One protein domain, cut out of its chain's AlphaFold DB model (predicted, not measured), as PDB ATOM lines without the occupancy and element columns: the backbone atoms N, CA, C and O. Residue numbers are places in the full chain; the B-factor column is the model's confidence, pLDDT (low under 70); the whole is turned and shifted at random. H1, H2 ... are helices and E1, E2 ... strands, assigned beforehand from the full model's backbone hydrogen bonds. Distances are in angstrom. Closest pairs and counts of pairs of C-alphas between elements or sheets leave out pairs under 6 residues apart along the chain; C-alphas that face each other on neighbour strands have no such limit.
ATOM      1  N   MET A   4     130.262 150.871 104.497       91.88
ATOM      2  CA  MET A   4     131.208 151.937 104.793       91.88
ATOM      3  C   MET A   4     131.324 152.104 106.305       91.88
ATOM      4  O   MET A   4     130.369 152.471 106.985       91.88
ATOM      5  N   ASP A   5     132.503 151.790 106.826       93.25
ATOM      6  CA  ASP A   5     132.848 151.981 108.229       93.25
ATOM      7  C   ASP A   5     133.884 153.101 108.317       93.25
ATOM      8  O   ASP A   5     134.986 152.996 107.778       93.25
ATOM      9  N   MET A   6     133.488 154.205 108.939       92.12
ATOM     10  CA  MET A   6     134.347 155.348 109.241       92.12
ATOM     11  C   MET A   6     134.349 155.635 110.745       92.12
ATOM     12  O   MET A   6     134.625 156.764 111.166       92.12
ATOM     13  N   SER A   7     134.052 154.625 111.564       93.06
ATOM     14  CA  SER A   7     134.082 154.741 113.015       93.06
ATOM     15  C   SER A   7     135.462 155.190 113.513       93.06
ATOM     16  O   SER A   7     136.504 154.830 112.967       93.06
ATOM     17  N   PHE A   8     135.477 156.041 114.542       91.12
ATOM     18  CA  PHE A   8     136.697 156.579 115.168       91.12
ATOM     19  C   PHE A   8     137.641 157.350 114.232       91.12
ATOM     20  O   PHE A   8     138.797 157.606 114.579       91.12
ATOM     21  N   THR A   9     137.161 157.779 113.067       92.50
ATOM     22  CA  THR A   9     137.951 158.610 112.161       92.50
ATOM     23  C   THR A   9     137.782 160.101 112.471       92.50
ATOM     24  O   THR A   9     136.777 160.556 113.022       92.50
ATOM     25  N   GLN A  10     138.777 160.907 112.087       89.56
ATOM     26  CA  GLN A  10     138.680 162.375 112.108       89.56
ATOM     27  C   GLN A  10     138.068 162.934 110.815       89.56
ATOM     28  O   GLN A  10     138.319 164.084 110.455       89.56
ATOM     29  N   VAL A  11     137.277 162.131 110.094       88.06
ATOM     30  CA  VAL A  11     136.634 162.591 108.864       88.06
ATOM     31  C   VAL A  11     135.699 163.751 109.202       88.06
ATOM     32  O   VAL A  11     134.853 163.682 110.100       88.06
ATOM     33  N   ALA A  12     135.896 164.854 108.488       89.75
ATOM     34  CA  ALA A  12     135.079 166.047 108.585       89.75
ATOM     35  C   ALA A  12     134.405 166.301 107.242       89.75
ATOM     36  O   ALA A  12     135.032 166.203 106.191       89.75
ATOM     37  N   GLY A  13     133.115 166.616 107.277       91.19
ATOM     38  CA  GLY A  13     132.335 166.767 106.060       91.19
ATOM     39  C   GLY A  13     130.849 166.921 106.330       91.19
ATOM     40  O   GLY A  13     130.392 166.892 107.476       91.19
ATOM     41  N   SER A  14     130.086 167.109 105.258       92.44
ATOM     42  CA  SER A  14     128.629 167.118 105.332       92.44
ATOM     43  C   SER A  14     128.082 165.725 105.052       92.44
ATOM     44  O   SER A  14     128.489 165.126 104.067       92.44
ATOM     45  N   VAL A  15     127.095 165.243 105.815       90.94
ATOM     46  CA  VAL A  15     126.376 163.993 105.480       90.94
ATOM     47  C   VAL A  15     125.676 164.041 104.115       90.94
ATOM     48  O   VAL A  15     125.265 163.006 103.610       90.94
ATOM     49  N   LYS A  16     125.582 165.217 103.476       91.00
ATOM     50  CA  LYS A  16     125.060 165.348 102.111       91.00
ATOM     51  C   LYS A  16     125.795 164.498 101.077       91.00
ATOM     52  O   LYS A  16     125.177 164.097 100.106       91.00
ATOM     53  N   VAL A  17     127.076 164.173 101.282       90.62
ATOM     54  CA  VAL A  17     127.789 163.293 100.337       90.62
ATOM     55  C   VAL A  17     127.173 161.896 100.240       90.62
ATOM     56  O   VAL A  17     127.350 161.244  99.219       90.62
ATOM     57  N   PHE A  18     126.414 161.455 101.251       88.81
ATOM     58  CA  PHE A  18     125.745 160.153 101.236       88.81
ATOM     59  C   PHE A  18     124.508 160.104 100.324       88.81
ATOM     60  O   PHE A  18     124.029 159.018 100.029       88.81
ATOM     61  N   GLU A  19     124.032 161.247  99.819       88.94
ATOM     62  CA  GLU A  19     122.906 161.340  98.875       88.94
ATOM     63  C   GLU A  19     123.164 160.594  97.557       88.94
ATOM     64  O   GLU A  19     122.241 160.083  96.932       88.94
ATOM     65  N   PHE A  20     124.433 160.478  97.160       88.44
ATOM     66  CA  PHE A  20     124.830 159.771  95.944       88.44
ATOM     67  C   PHE A  20     124.922 158.245  96.124       88.44
ATOM     68  O   PHE A  20     125.033 157.523  95.136       88.44
ATOM     69  N   PHE A  21     124.868 157.745  97.361       89.81
ATOM     70  CA  PHE A  21     125.068 156.329  97.681       89.81
ATOM     71  C   PHE A  21     123.725 155.626  97.903       89.81
ATOM     72  O   PHE A  21     123.326 155.321  99.028       89.81
ATOM     73  N   THR A  22     123.010 155.354  96.813       89.75
ATOM     74  CA  THR A  22     121.685 154.703  96.850       89.75
ATOM     75  C   THR A  22     121.740 153.231  97.273       89.75
ATOM     76  O   THR A  22     120.760 152.706  97.797       89.75
ATOM     77  N   ALA A  23     122.888 152.569  97.092       90.81
ATOM     78  CA  ALA A  23     123.099 151.152  97.394       90.81
ATOM     79  C   ALA A  23     123.746 150.895  98.772       90.81
ATOM     80  O   ALA A  23     124.168 149.770  99.060       90.81
ATOM     81  N   LEU A  24     123.839 151.924  99.623       92.19
ATOM     82  CA  LEU A  24     124.478 151.838 100.933       92.19
ATOM     83  C   LEU A  24     123.661 150.945 101.879       92.19
ATOM     84  O   LEU A  24     122.519 151.259 102.207       92.19
ATOM     85  N   THR A  25     124.259 149.850 102.355       93.69
ATOM     86  CA  THR A  25     123.587 148.905 103.269       93.69
ATOM     87  C   THR A  25     124.060 149.033 104.709       93.69
ATOM     88  O   THR A  25     123.311 148.736 105.641       93.69
ATOM     89  N   TYR A  26     125.292 149.493 104.914       93.88
ATOM     90  CA  TYR A  26     125.888 149.639 106.235       93.88
ATOM     91  C   TYR A  26     126.687 150.931 106.299       93.88
ATOM     92  O   TYR A  26     127.606 151.125 105.500       93.88
ATOM     93  N   LEU A  27     126.365 151.772 107.279       93.44
ATOM     94  CA  LEU A  27     127.079 153.006 107.554       93.44
ATOM     95  C   LEU A  27     127.369 153.146 109.049       93.44
ATOM     96  O   LEU A  27     126.452 153.310 109.859       93.44
ATOM     97  N   ASP A  28     128.649 153.134 109.406       93.88
ATOM     98  CA  ASP A  28     129.099 153.457 110.759       93.88
ATOM     99  C   ASP A  28     129.919 154.750 110.755       93.88
ATOM    100  O   ASP A  28     130.989 154.829 110.154       93.88
ATOM    101  N   LEU A  29     129.388 155.779 111.413       92.06
ATOM    102  CA  LEU A  29     130.028 157.077 111.638       92.06
ATOM    103  C   LEU A  29     130.249 157.328 113.134       92.06
ATOM    104  O   LEU A  29     130.330 158.476 113.583       92.06
ATOM    105  N   SER A  30     130.294 156.272 113.944       91.94
ATOM    106  CA  SER A  30     130.480 156.412 115.380       91.94
ATOM    107  C   SER A  30     131.778 157.153 115.716       91.94
ATOM    108  O   SER A  30     132.811 157.024 115.060       91.94
ATOM    109  N   SER A  31     131.720 157.995 116.745       90.62
ATOM    110  CA  SER A  31     132.825 158.831 117.225       90.62
ATOM    111  C   SER A  31     133.384 159.838 116.203       90.62
ATOM    112  O   SER A  31     134.449 160.412 116.433       90.62
ATOM    113  N   CYS A  32     132.661 160.135 115.119       90.25
ATOM    114  CA  CYS A  32     133.046 161.183 114.173       90.25
ATOM    115  C   CYS A  32     132.687 162.583 114.710       90.25
ATOM    116  O   CYS A  32     131.521 162.941 114.869       90.25
ATOM    117  N   SER A  33     133.692 163.426 114.966       88.12
ATOM    118  CA  SER A  33     133.492 164.788 115.507       88.12
ATOM    119  C   SER A  33     133.379 165.885 114.435       88.12
ATOM    120  O   SER A  33     132.901 166.997 114.705       88.12
ATOM    121  N   GLY A  34     133.831 165.583 113.216       88.69
ATOM    122  CA  GLY A  34     133.879 166.509 112.087       88.69
ATOM    123  C   GLY A  34     132.653 166.465 111.175       88.69
ATOM    124  O   GLY A  34     132.515 167.333 110.313       88.69
ATOM    125  N   ILE A  35     131.770 165.481 111.345       91.75
ATOM    126  CA  ILE A  35     130.621 165.279 110.462       91.75
ATOM    127  C   ILE A  35     129.464 166.186 110.880       91.75
ATOM    128  O   ILE A  35     129.086 166.255 112.048       91.75
ATOM    129  N   THR A  36     128.906 166.898 109.905       91.19
ATOM    130  CA  THR A  36     127.823 167.870 110.085       91.19
ATOM    131  C   THR A  36     126.677 167.588 109.122       91.19
ATOM    132  O   THR A  36     126.879 167.073 108.026       91.19
ATOM    133  N   GLY A  37     125.456 167.953 109.503       89.19
ATOM    134  CA  GLY A  37     124.295 167.940 108.610       89.19
ATOM    135  C   GLY A  37     123.080 167.251 109.217       89.19
ATOM    136  O   GLY A  37     122.985 167.104 110.435       89.19
ATOM    137  N   ASN A  38     122.120 166.910 108.362       89.06
ATOM    138  CA  ASN A  38     120.808 166.417 108.764       89.06
ATOM    139  C   ASN A  38     120.668 164.945 108.379       89.06
ATOM    140  O   ASN A  38     121.004 164.583 107.260       89.06
ATOM    141  N   VAL A  39     120.121 164.116 109.264       88.50
ATOM    142  CA  VAL A  39     119.835 162.698 108.978       88.50
ATOM    143  C   VAL A  39     118.814 162.485 107.858       88.50
ATOM    144  O   VAL A  39     118.670 161.371 107.368       88.50
ATOM    145  N   ARG A  40     118.127 163.544 107.408       87.25
ATOM    146  CA  ARG A  40     117.205 163.482 106.268       87.25
ATOM    147  C   ARG A  40     117.821 162.890 105.011       87.25
ATOM    148  O   ARG A  40     117.092 162.254 104.271       87.25
ATOM    149  N   VAL A  41     119.125 163.026 104.772       89.50
ATOM    150  CA  VAL A  41     119.752 162.468 103.558       89.50
ATOM    151  C   VAL A  41     119.622 160.949 103.435       89.50
ATOM    152  O   VAL A  41     119.634 160.432 102.327       89.50
ATOM    153  N   PHE A  42     119.425 160.233 104.544       88.00
ATOM    154  CA  PHE A  42     119.301 158.774 104.522       88.00
ATOM    155  C   PHE A  42     117.955 158.271 103.974       88.00
ATOM    156  O   PHE A  42     117.800 157.068 103.791       88.00
ATOM    157  N   HIS A  43     116.989 159.150 103.668       88.19
ATOM    158  CA  HIS A  43     115.718 158.743 103.046       88.19
ATOM    159  C   HIS A  43     115.892 158.153 101.633       88.19
ATOM    160  O   HIS A  43     115.011 157.429 101.164       88.19
ATOM    161  N   ILE A  44     117.018 158.462 100.978       88.38
ATOM    162  CA  ILE A  44     117.371 158.064  99.605       88.38
ATOM    163  C   ILE A  44     118.043 156.682  99.571       88.38
ATOM    164  O   ILE A  44     118.159 156.080  98.508       88.38
ATOM    165  N   CYS A  45     118.453 156.146 100.727       89.88
ATOM    166  CA  CYS A  45     119.104 154.843 100.858       89.88
ATOM    167  C   CYS A  45     118.088 153.779 101.332       89.88
ATOM    168  O   CYS A  45     118.047 153.483 102.528       89.88
ATOM    169  N   PRO A  46     117.254 153.184 100.452       88.00
ATOM    170  CA  PRO A  46     116.207 152.243 100.868       88.00
ATOM    171  C   PRO A  46     116.756 150.939 101.463       88.00
ATOM    172  O   PRO A  46     116.087 150.296 102.270       88.00
ATOM    173  N   GLU A  47     117.978 150.563 101.084       89.75
ATOM    174  CA  GLU A  47     118.632 149.317 101.494       89.75
ATOM    175  C   GLU A  47     119.472 149.457 102.774       89.75
ATOM    176  O   GLU A  47     120.135 148.501 103.191       89.75
ATOM    177  N   LEU A  48     119.452 150.624 103.428       90.38
ATOM    178  CA  LEU A  48     120.237 150.855 104.636       90.38
ATOM    179  C   LEU A  48     119.725 149.955 105.770       90.38
ATOM    180  O   LEU A  48     118.619 150.120 106.283       90.38
ATOM    181  N   ALA A  49     120.549 148.987 106.165       92.06
ATOM    182  CA  ALA A  49     120.245 148.020 107.212       92.06
ATOM    183  C   ALA A  49     120.890 148.390 108.553       92.06
ATOM    184  O   ALA A  49     120.396 147.979 109.604       92.06
ATOM    185  N   TYR A  50     121.970 149.173 108.528       92.44
ATOM    186  CA  TYR A  50     122.691 149.607 109.720       92.44
ATOM    187  C   TYR A  50     123.107 151.073 109.613       92.44
ATOM    188  O   TYR A  50     123.750 151.466 108.636       92.44
ATOM    189  N   LEU A  51     122.788 151.855 110.647       92.00
ATOM    190  CA  LEU A  51     123.199 153.250 110.778       92.00
ATOM    191  C   LEU A  51     123.638 153.539 112.214       92.00
ATOM    192  O   LEU A  51     122.835 153.474 113.148       92.00
ATOM    193  N   SER A  52     124.898 153.924 112.387       92.12
ATOM    194  CA  SER A  52     125.440 154.353 113.678       92.12
ATOM    195  C   SER A  52     125.984 155.776 113.585       92.12
ATOM    196  O   SER A  52     126.902 156.060 112.823       92.12
ATOM    197  N   LEU A  53     125.406 156.680 114.379       88.62
ATOM    198  CA  LEU A  53     125.825 158.081 114.522       88.62
ATOM    199  C   LEU A  53     126.236 158.386 115.971       88.62
ATOM    200  O   LEU A  53     126.195 159.530 116.427       88.62
ATOM    201  N   LEU A  54     126.598 157.352 116.735       89.38
ATOM    202  CA  LEU A  54     126.974 157.488 118.138       89.38
ATOM    203  C   LEU A  54     128.132 158.477 118.303       89.38
ATOM    204  O   LEU A  54     129.133 158.394 117.606       89.38
ATOM    205  N   GLY A  55     128.015 159.424 119.232       85.81
ATOM    206  CA  GLY A  55     129.080 160.400 119.496       85.81
ATOM    207  C   GLY A  55     129.222 161.515 118.449       85.81
ATOM    208  O   GLY A  55     130.062 162.400 118.628       85.81
ATOM    209  N   CYS A  56     128.386 161.544 117.405       86.31
ATOM    210  CA  CYS A  56     128.328 162.655 116.458       86.31
ATOM    211  C   CYS A  56     127.636 163.875 117.086       86.31
ATOM    212  O   CYS A  56     126.415 164.000 117.065       86.31
ATOM    213  N   LYS A  57     128.413 164.828 117.616       84.44
ATOM    214  CA  LYS A  57     127.867 166.017 118.307       84.44
ATOM    215  C   LYS A  57     127.222 167.057 117.381       84.44
ATOM    216  O   LYS A  57     126.475 167.907 117.852       84.44
ATOM    217  N   LYS A  58     127.554 167.046 116.086       88.44
ATOM    218  CA  LYS A  58     127.153 168.091 115.123       88.44
ATOM    219  C   LYS A  58     126.114 167.628 114.093       88.44
ATOM    220  O   LYS A  58     125.764 168.395 113.194       88.44
ATOM    221  N   VAL A  59     125.624 166.395 114.205       86.69
ATOM    222  CA  VAL A  59     124.538 165.888 113.359       86.69
ATOM    223  C   VAL A  59     123.211 166.274 114.005       86.69
ATOM    224  O   VAL A  59     122.989 166.008 115.184       86.69
ATOM    225  N   ARG A  60     122.333 166.938 113.250       84.75
ATOM    226  CA  ARG A  60     120.999 167.328 113.726       84.75
ATOM    227  C   ARG A  60     119.985 166.239 113.366       84.75
ATOM    228  O   ARG A  60     119.862 165.899 112.187       84.75
ATOM    229  N   CYS A  61     119.240 165.740 114.357       81.06
ATOM    230  CA  CYS A  61     117.975 165.040 114.103       81.06
ATOM    231  C   CYS A  61     116.839 166.077 113.992       81.06
ATOM    232  O   CYS A  61     116.895 167.097 114.685       81.06
ATOM    233  N   PRO A  62     115.816 165.863 113.143       81.00
ATOM    234  CA  PRO A  62     114.601 166.671 113.176       81.00
ATOM    235  C   PRO A  62     113.936 166.593 114.559       81.00
ATOM    236  O   PRO A  62     114.038 165.570 115.227       81.00
ATOM    237  N   ALA A  63     113.216 167.639 114.974       77.75
ATOM    238  CA  ALA A  63     112.554 167.684 116.287       77.75
ATOM    239  C   ALA A  63     111.534 166.548 116.503       77.75
ATOM    240  O   ALA A  63     111.273 166.138 117.626       77.75
ATOM    241  N   THR A  64     110.986 166.015 115.415       77.31
ATOM    242  CA  THR A  64     110.001 164.929 115.391       77.31
ATOM    243  C   THR A  64     110.630 163.530 115.431       77.31
ATOM    244  O   THR A  64     109.917 162.529 115.394       77.31
ATOM    245  N   CYS A  65     111.963 163.446 115.469       73.00
ATOM    246  CA  CYS A  65     112.727 162.204 115.463       73.00
ATOM    247  C   CYS A  65     112.351 161.337 116.679       73.00
ATOM    248  O   CYS A  65     112.446 161.809 117.812       73.00
ATOM    249  N   PRO A  66     111.946 160.067 116.484       69.31
ATOM    250  CA  PRO A  66     111.464 159.214 117.574       69.31
ATOM    251  C   PRO A  66     112.558 158.814 118.582       69.31
ATOM    252  O   PRO A  66     112.257 158.208 119.607       69.31
ATOM    253  N   VAL A  67     113.826 159.138 118.315       69.75
ATOM    254  CA  VAL A  67     114.955 158.810 119.191       69.75
ATOM    255  C   VAL A  67     115.211 159.965 120.149       69.75
ATOM    256  O   VAL A  67     115.775 160.988 119.767       69.75
ATOM    257  N   LYS A  68     114.799 159.787 121.407       61.06
ATOM    258  CA  LYS A  68     114.849 160.838 122.434       61.06
ATOM    259  C   LYS A  68     116.203 160.990 123.141       61.06
ATOM    260  O   LYS A  68     116.431 162.015 123.769       61.06
ATOM    261  N   ASP A  69     117.151 160.069 122.953       64.31
ATOM    262  CA  ASP A  69     118.325 159.984 123.845       64.31
ATOM    263  C   ASP A  69     119.666 160.391 123.219       64.31
ATOM    264  O   ASP A  69     120.731 160.035 123.726       64.31
ATOM    265  N   GLY A  70     119.661 161.085 122.074       61.53
ATOM    266  CA  GLY A  70     120.894 161.556 121.415       61.53
ATOM    267  C   GLY A  70     121.849 160.443 120.945       61.53
ATOM    268  O   GLY A  70     122.906 160.721 120.378       61.53
ATOM    269  N   LYS A  71     121.477 159.176 121.144       70.38
ATOM    270  CA  LYS A  71     122.158 157.981 120.655       70.38
ATOM    271  C   LYS A  71     121.383 157.443 119.461       70.38
ATOM    272  O   LYS A  71     120.551 156.551 119.582       70.38
ATOM    273  N   LEU A  72     121.648 158.020 118.296       72.56
ATOM    274  CA  LEU A  72     121.131 157.514 117.029       72.56
ATOM    275  C   LEU A  72     121.939 156.270 116.642       72.56
ATOM    276  O   LEU A  72     122.931 156.357 115.919       72.56
ATOM    277  N   GLN A  73     121.542 155.122 117.188       79.06
ATOM    278  CA  GLN A  73     122.078 153.825 116.797       79.06
ATOM    279  C   GLN A  73     120.938 152.916 116.345       79.06
ATOM    280  O   GLN A  73     120.061 152.540 117.125       79.06
ATOM    281  N   TYR A  74     120.977 152.548 115.072       81.25
ATOM    282  CA  TYR A  74     120.048 151.625 114.451       81.25
ATOM    283  C   TYR A  74     120.834 150.382 114.055       81.25
ATOM    284  O   TYR A  74     121.518 150.344 113.036       81.25
ATOM    285  N   THR A  75     120.783 149.382 114.930       78.75
ATOM    286  CA  THR A  75     121.523 148.125 114.774       78.75
ATOM    287  C   THR A  75     120.733 147.043 114.047       78.75
ATOM    288  O   THR A  75     121.311 146.022 113.686       78.75
ATOM    289  N   SER A  76     119.429 147.249 113.835       82.94
ATOM    290  CA  SER A  76     118.547 146.296 113.160       82.94
ATOM    291  C   SER A  76     117.998 146.893 111.870       82.94
ATOM    292  O   SER A  76     117.666 148.084 111.803       82.94
ATOM    293  N   LYS A  77     117.872 146.026 110.862       83.62
ATOM    294  CA  LYS A  77     117.330 146.360 109.545       83.62
ATOM    295  C   LYS A  77     115.924 146.943 109.664       83.62
ATOM    296  O   LYS A  77     115.623 147.952 109.037       83.62
ATOM    297  N   GLU A  78     115.094 146.366 110.525       85.50
ATOM    298  CA  GLU A  78     113.718 146.801 110.768       85.50
ATOM    299  C   GLU A  78     113.681 148.230 111.317       85.50
ATOM    300  O   GLU A  78     112.882 149.055 110.872       85.50
ATOM    301  N   ARG A  79     114.584 148.561 112.251       85.12
ATOM    302  CA  ARG A  79     114.654 149.912 112.819       85.12
ATOM    303  C   ARG A  79     115.140 150.938 111.795       85.12
ATOM    304  O   ARG A  79     114.596 152.041 111.757       85.12
ATOM    305  N   CYS A  80     116.116 150.584 110.956       85.81
ATOM    306  CA  CYS A  80     116.550 151.442 109.850       85.81
ATOM    307  C   CYS A  80     115.415 151.673 108.842       85.81
ATOM    308  O   CYS A  80     115.149 152.809 108.468       85.81
ATOM    309  N   GLN A  81     114.674 150.628 108.475       89.00
ATOM    310  CA  GLN A  81     113.521 150.745 107.578       89.00
ATOM    311  C   GLN A  81     112.394 151.601 108.171       89.00
ATOM    312  O   GLN A  81     111.782 152.395 107.455       89.00
ATOM    313  N   HIS A  82     112.138 151.492 109.478       89.19
ATOM    314  CA  HIS A  82     111.212 152.384 110.178       89.19
ATOM    315  C   HIS A  82     111.665 153.845 110.110       89.19
ATOM    316  O   HIS A  82     110.841 154.718 109.845       89.19
ATOM    317  N   LEU A  83     112.961 154.114 110.303       86.75
ATOM    318  CA  LEU A  83     113.521 155.456 110.155       86.75
ATOM    319  C   LEU A  83     113.362 155.977 108.722       86.75
ATOM    320  O   LEU A  83     112.911 157.103 108.547       86.75
ATOM    321  N   ILE A  84     113.698 155.174 107.709       89.00
ATOM    322  CA  ILE A  84     113.585 155.569 106.296       89.00
ATOM    323  C   ILE A  84     112.135 155.908 105.952       89.00
ATOM    324  O   ILE A  84     111.874 156.997 105.443       89.00
ATOM    325  N   ARG A  85     111.175 155.034 106.291       90.00
ATOM    326  CA  ARG A  85     109.743 155.319 106.088       90.00
ATOM    327  C   ARG A  85     109.308 156.586 106.805       90.00
ATOM    328  O   ARG A  85     108.555 157.383 106.257       90.00
ATOM    329  N   TRP A  86     109.767 156.769 108.038       89.38
ATOM    330  CA  TRP A  86     109.448 157.958 108.808       89.38
ATOM    331  C   TRP A  86     109.995 159.228 108.143       89.38
ATOM    332  O   TRP A  86     109.262 160.206 108.022       89.38
ATOM    333  N   LEU A  87     111.235 159.205 107.641       87.50
ATOM    334  CA  LEU A  87     111.833 160.319 106.902       87.50
ATOM    335  C   LEU A  87     111.068 160.627 105.608       87.50
ATOM    336  O   LEU A  87     110.808 161.795 105.327       87.50
ATOM    337  N   GLN A  88     110.665 159.596 104.862       87.88
ATOM    338  CA  GLN A  88     109.861 159.742 103.645       87.88
ATOM    339  C   GLN A  88     108.494 160.373 103.945       87.88
ATOM    340  O   GLN A  88     108.086 161.320 103.275       87.88
ATOM    341  N   ASN A  89     107.815 159.918 105.002       88.50
ATOM    342  CA  ASN A  89     106.544 160.502 105.436       88.50
ATOM    343  C   ASN A  89     106.701 161.952 105.909       88.50
ATOM    344  O   ASN A  89     105.816 162.772 105.672       88.50
ATOM    345  N   LEU A  90     107.821 162.286 106.557       84.12
ATOM    346  CA  LEU A  90     108.090 163.647 107.011       84.12
ATOM    347  C   LEU A  90     108.178 164.631 105.836       84.12
ATOM    348  O   LEU A  90     107.691 165.754 105.936       84.12
ATOM    349  N   GLU A  91     108.774 164.211 104.720       79.12
ATOM    350  CA  GLU A  91     108.890 165.053 103.530       79.12
ATOM    351  C   GLU A  91     107.534 165.299 102.857       79.12
ATOM    352  O   GLU A  91     107.265 166.406 102.388       79.12
ATOM    353  N   VAL A  92     106.649 164.298 102.865       79.94
ATOM    354  CA  VAL A  92     105.262 164.452 102.397       79.94
ATOM    355  C   VAL A  92     104.504 165.453 103.273       79.94
ATOM    356  O   VAL A  92     103.816 166.327 102.750       79.94
ATOM    357  N   GLN A  93     104.678 165.377 104.596       73.62
ATOM    358  CA  GLN A  93     104.038 166.288 105.550       73.62
ATOM    359  C   GLN A  93     104.545 167.731 105.407       73.62
ATOM    360  O   GLN A  93     103.743 168.658 105.350       73.62
ATOM    361  N   GLU A  94     105.856 167.950 105.266       72.81
ATOM    362  CA  GLU A  94     106.385 169.307 105.059       72.81
ATOM    363  C   GLU A  94     105.949 169.914 103.722       72.81
ATOM    364  O   GLU A  94     105.683 171.114 103.662       72.81
ATOM    365  N   LYS A  95     105.836 169.118 102.650       72.19
ATOM    366  CA  LYS A  95     105.308 169.605 101.364       72.19
ATOM    367  C   LYS A  95     103.824 169.965 101.459       72.19
ATOM    368  O   LYS A  95     103.427 170.977 100.889       72.19
ATOM    369  N   ALA A  96     103.037 169.193 102.210       57.34
ATOM    370  CA  ALA A  96     101.624 169.481 102.454       57.34
ATOM    371  C   ALA A  96     101.415 170.736 103.319       57.34
ATOM    372  O   ALA A  96     100.502 171.516 103.067       57.34
ATOM    373  N   CYS A  97     102.279 170.981 104.308       44.56
ATOM    374  CA  CYS A  97     102.198 172.184 105.142       44.56
ATOM    375  C   CYS A  97     102.757 173.445 104.458       44.56
ATOM    376  O   CYS A  97     102.349 174.548 104.809       44.56
ATOM    377  N   ASN A  98     103.666 173.301 103.486       53.75
ATOM    378  CA  ASN A  98     104.268 174.426 102.758       53.75
ATOM    379  C   ASN A  98     103.587 174.739 101.412       53.75
ATOM    380  O   ASN A  98     104.021 175.658 100.713       53.75
ATOM    381  N   SER A  99     102.539 174.008 101.017       46.59
ATOM    382  CA  SER A  99     101.782 174.332  99.803       46.59
ATOM    383  C   SER A  99     100.941 175.611 100.001       46.59
ATOM    384  O   SER A  99     100.125 175.641 100.921       46.59
TER     385      SER A  99
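AT A GLANCE: This is residues 4 to 99 of the 222 residues of the protein "Hypothetical protein" of Dictyocha speculum (UniProt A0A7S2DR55). The chain winds in stacked turns, a short solenoid: E2 and E4 stack on one side, E1 and E3 on another, and H1 and H2 side by side on a third. The long helix H3 crosses the end of the stack next to H2 and E4, and residues 92 to 99 stick out. The printed part has 96 residues, with three helices and four strands in the order E1 H1 E2 E3 H2 E4 H3; both two-strand sheets, E1 E3 and E2 E4, are parallel, and the class is mixed. It is compact, with a radius of gyration of the C-alphas of 12.9 A, and spans 41 by 27 by 23 A.

IN THESE COORDINATES: E2 is residues 24 to 28, 11.0 A long, and E4 is residues 50 to 52. E1, residues 12 to 14, begins at C-alpha 12 (135.079, 166.047, 108.585); E3, residues 34 to 38, is 13.5 A long. H1 is residues 15 to 20 and H2 residues 39 to 44. H3, residues 77 to 98, is 31.7 A long and ends at C-alpha 98 (104.268, 174.426, 102.758).

HOW THE PARTS SIT: E2 and E4 are parallel at 27 degrees, with N 27 and O 50 within hydrogen-bond range at 3.0 A. E1 and E3 are parallel at 13 degrees, with N 36 and O 13 at 2.8 A. E2 and E3 are apart. H1 and H2 touch, the same way at a shallow tilt of 4 degrees; the closest C-alphas, of Glu 19 and Val 41, are 5.8 A apart. H3 touches H2 with residues 84 to 88 alone, about perpendicular at 81 degrees, closest at the C-alphas of His 43 and Ile 84, 5.0 A. Every O i to N i+4 pair of H3 is within hydrogen-bond range; H1 and H2 each have 0 of 2, but 2 of 3 O i to N i+3 pairs.

THE WHOLE: The C-alphas farthest apart, of Phe 8 and Ser 99, are 42.1 A apart. The printed part has no cut. The link E4 to H3, residues 53 to 76, is long; in it residues 59 to 60 pair with 37 to 38 of E3, parallel, and 73 to 74 with 51 to 52 of E4, antiparallel. Mean pLDDT of the printed part is 84.6, under 70 at residues 66 to 70 and 96 to 99.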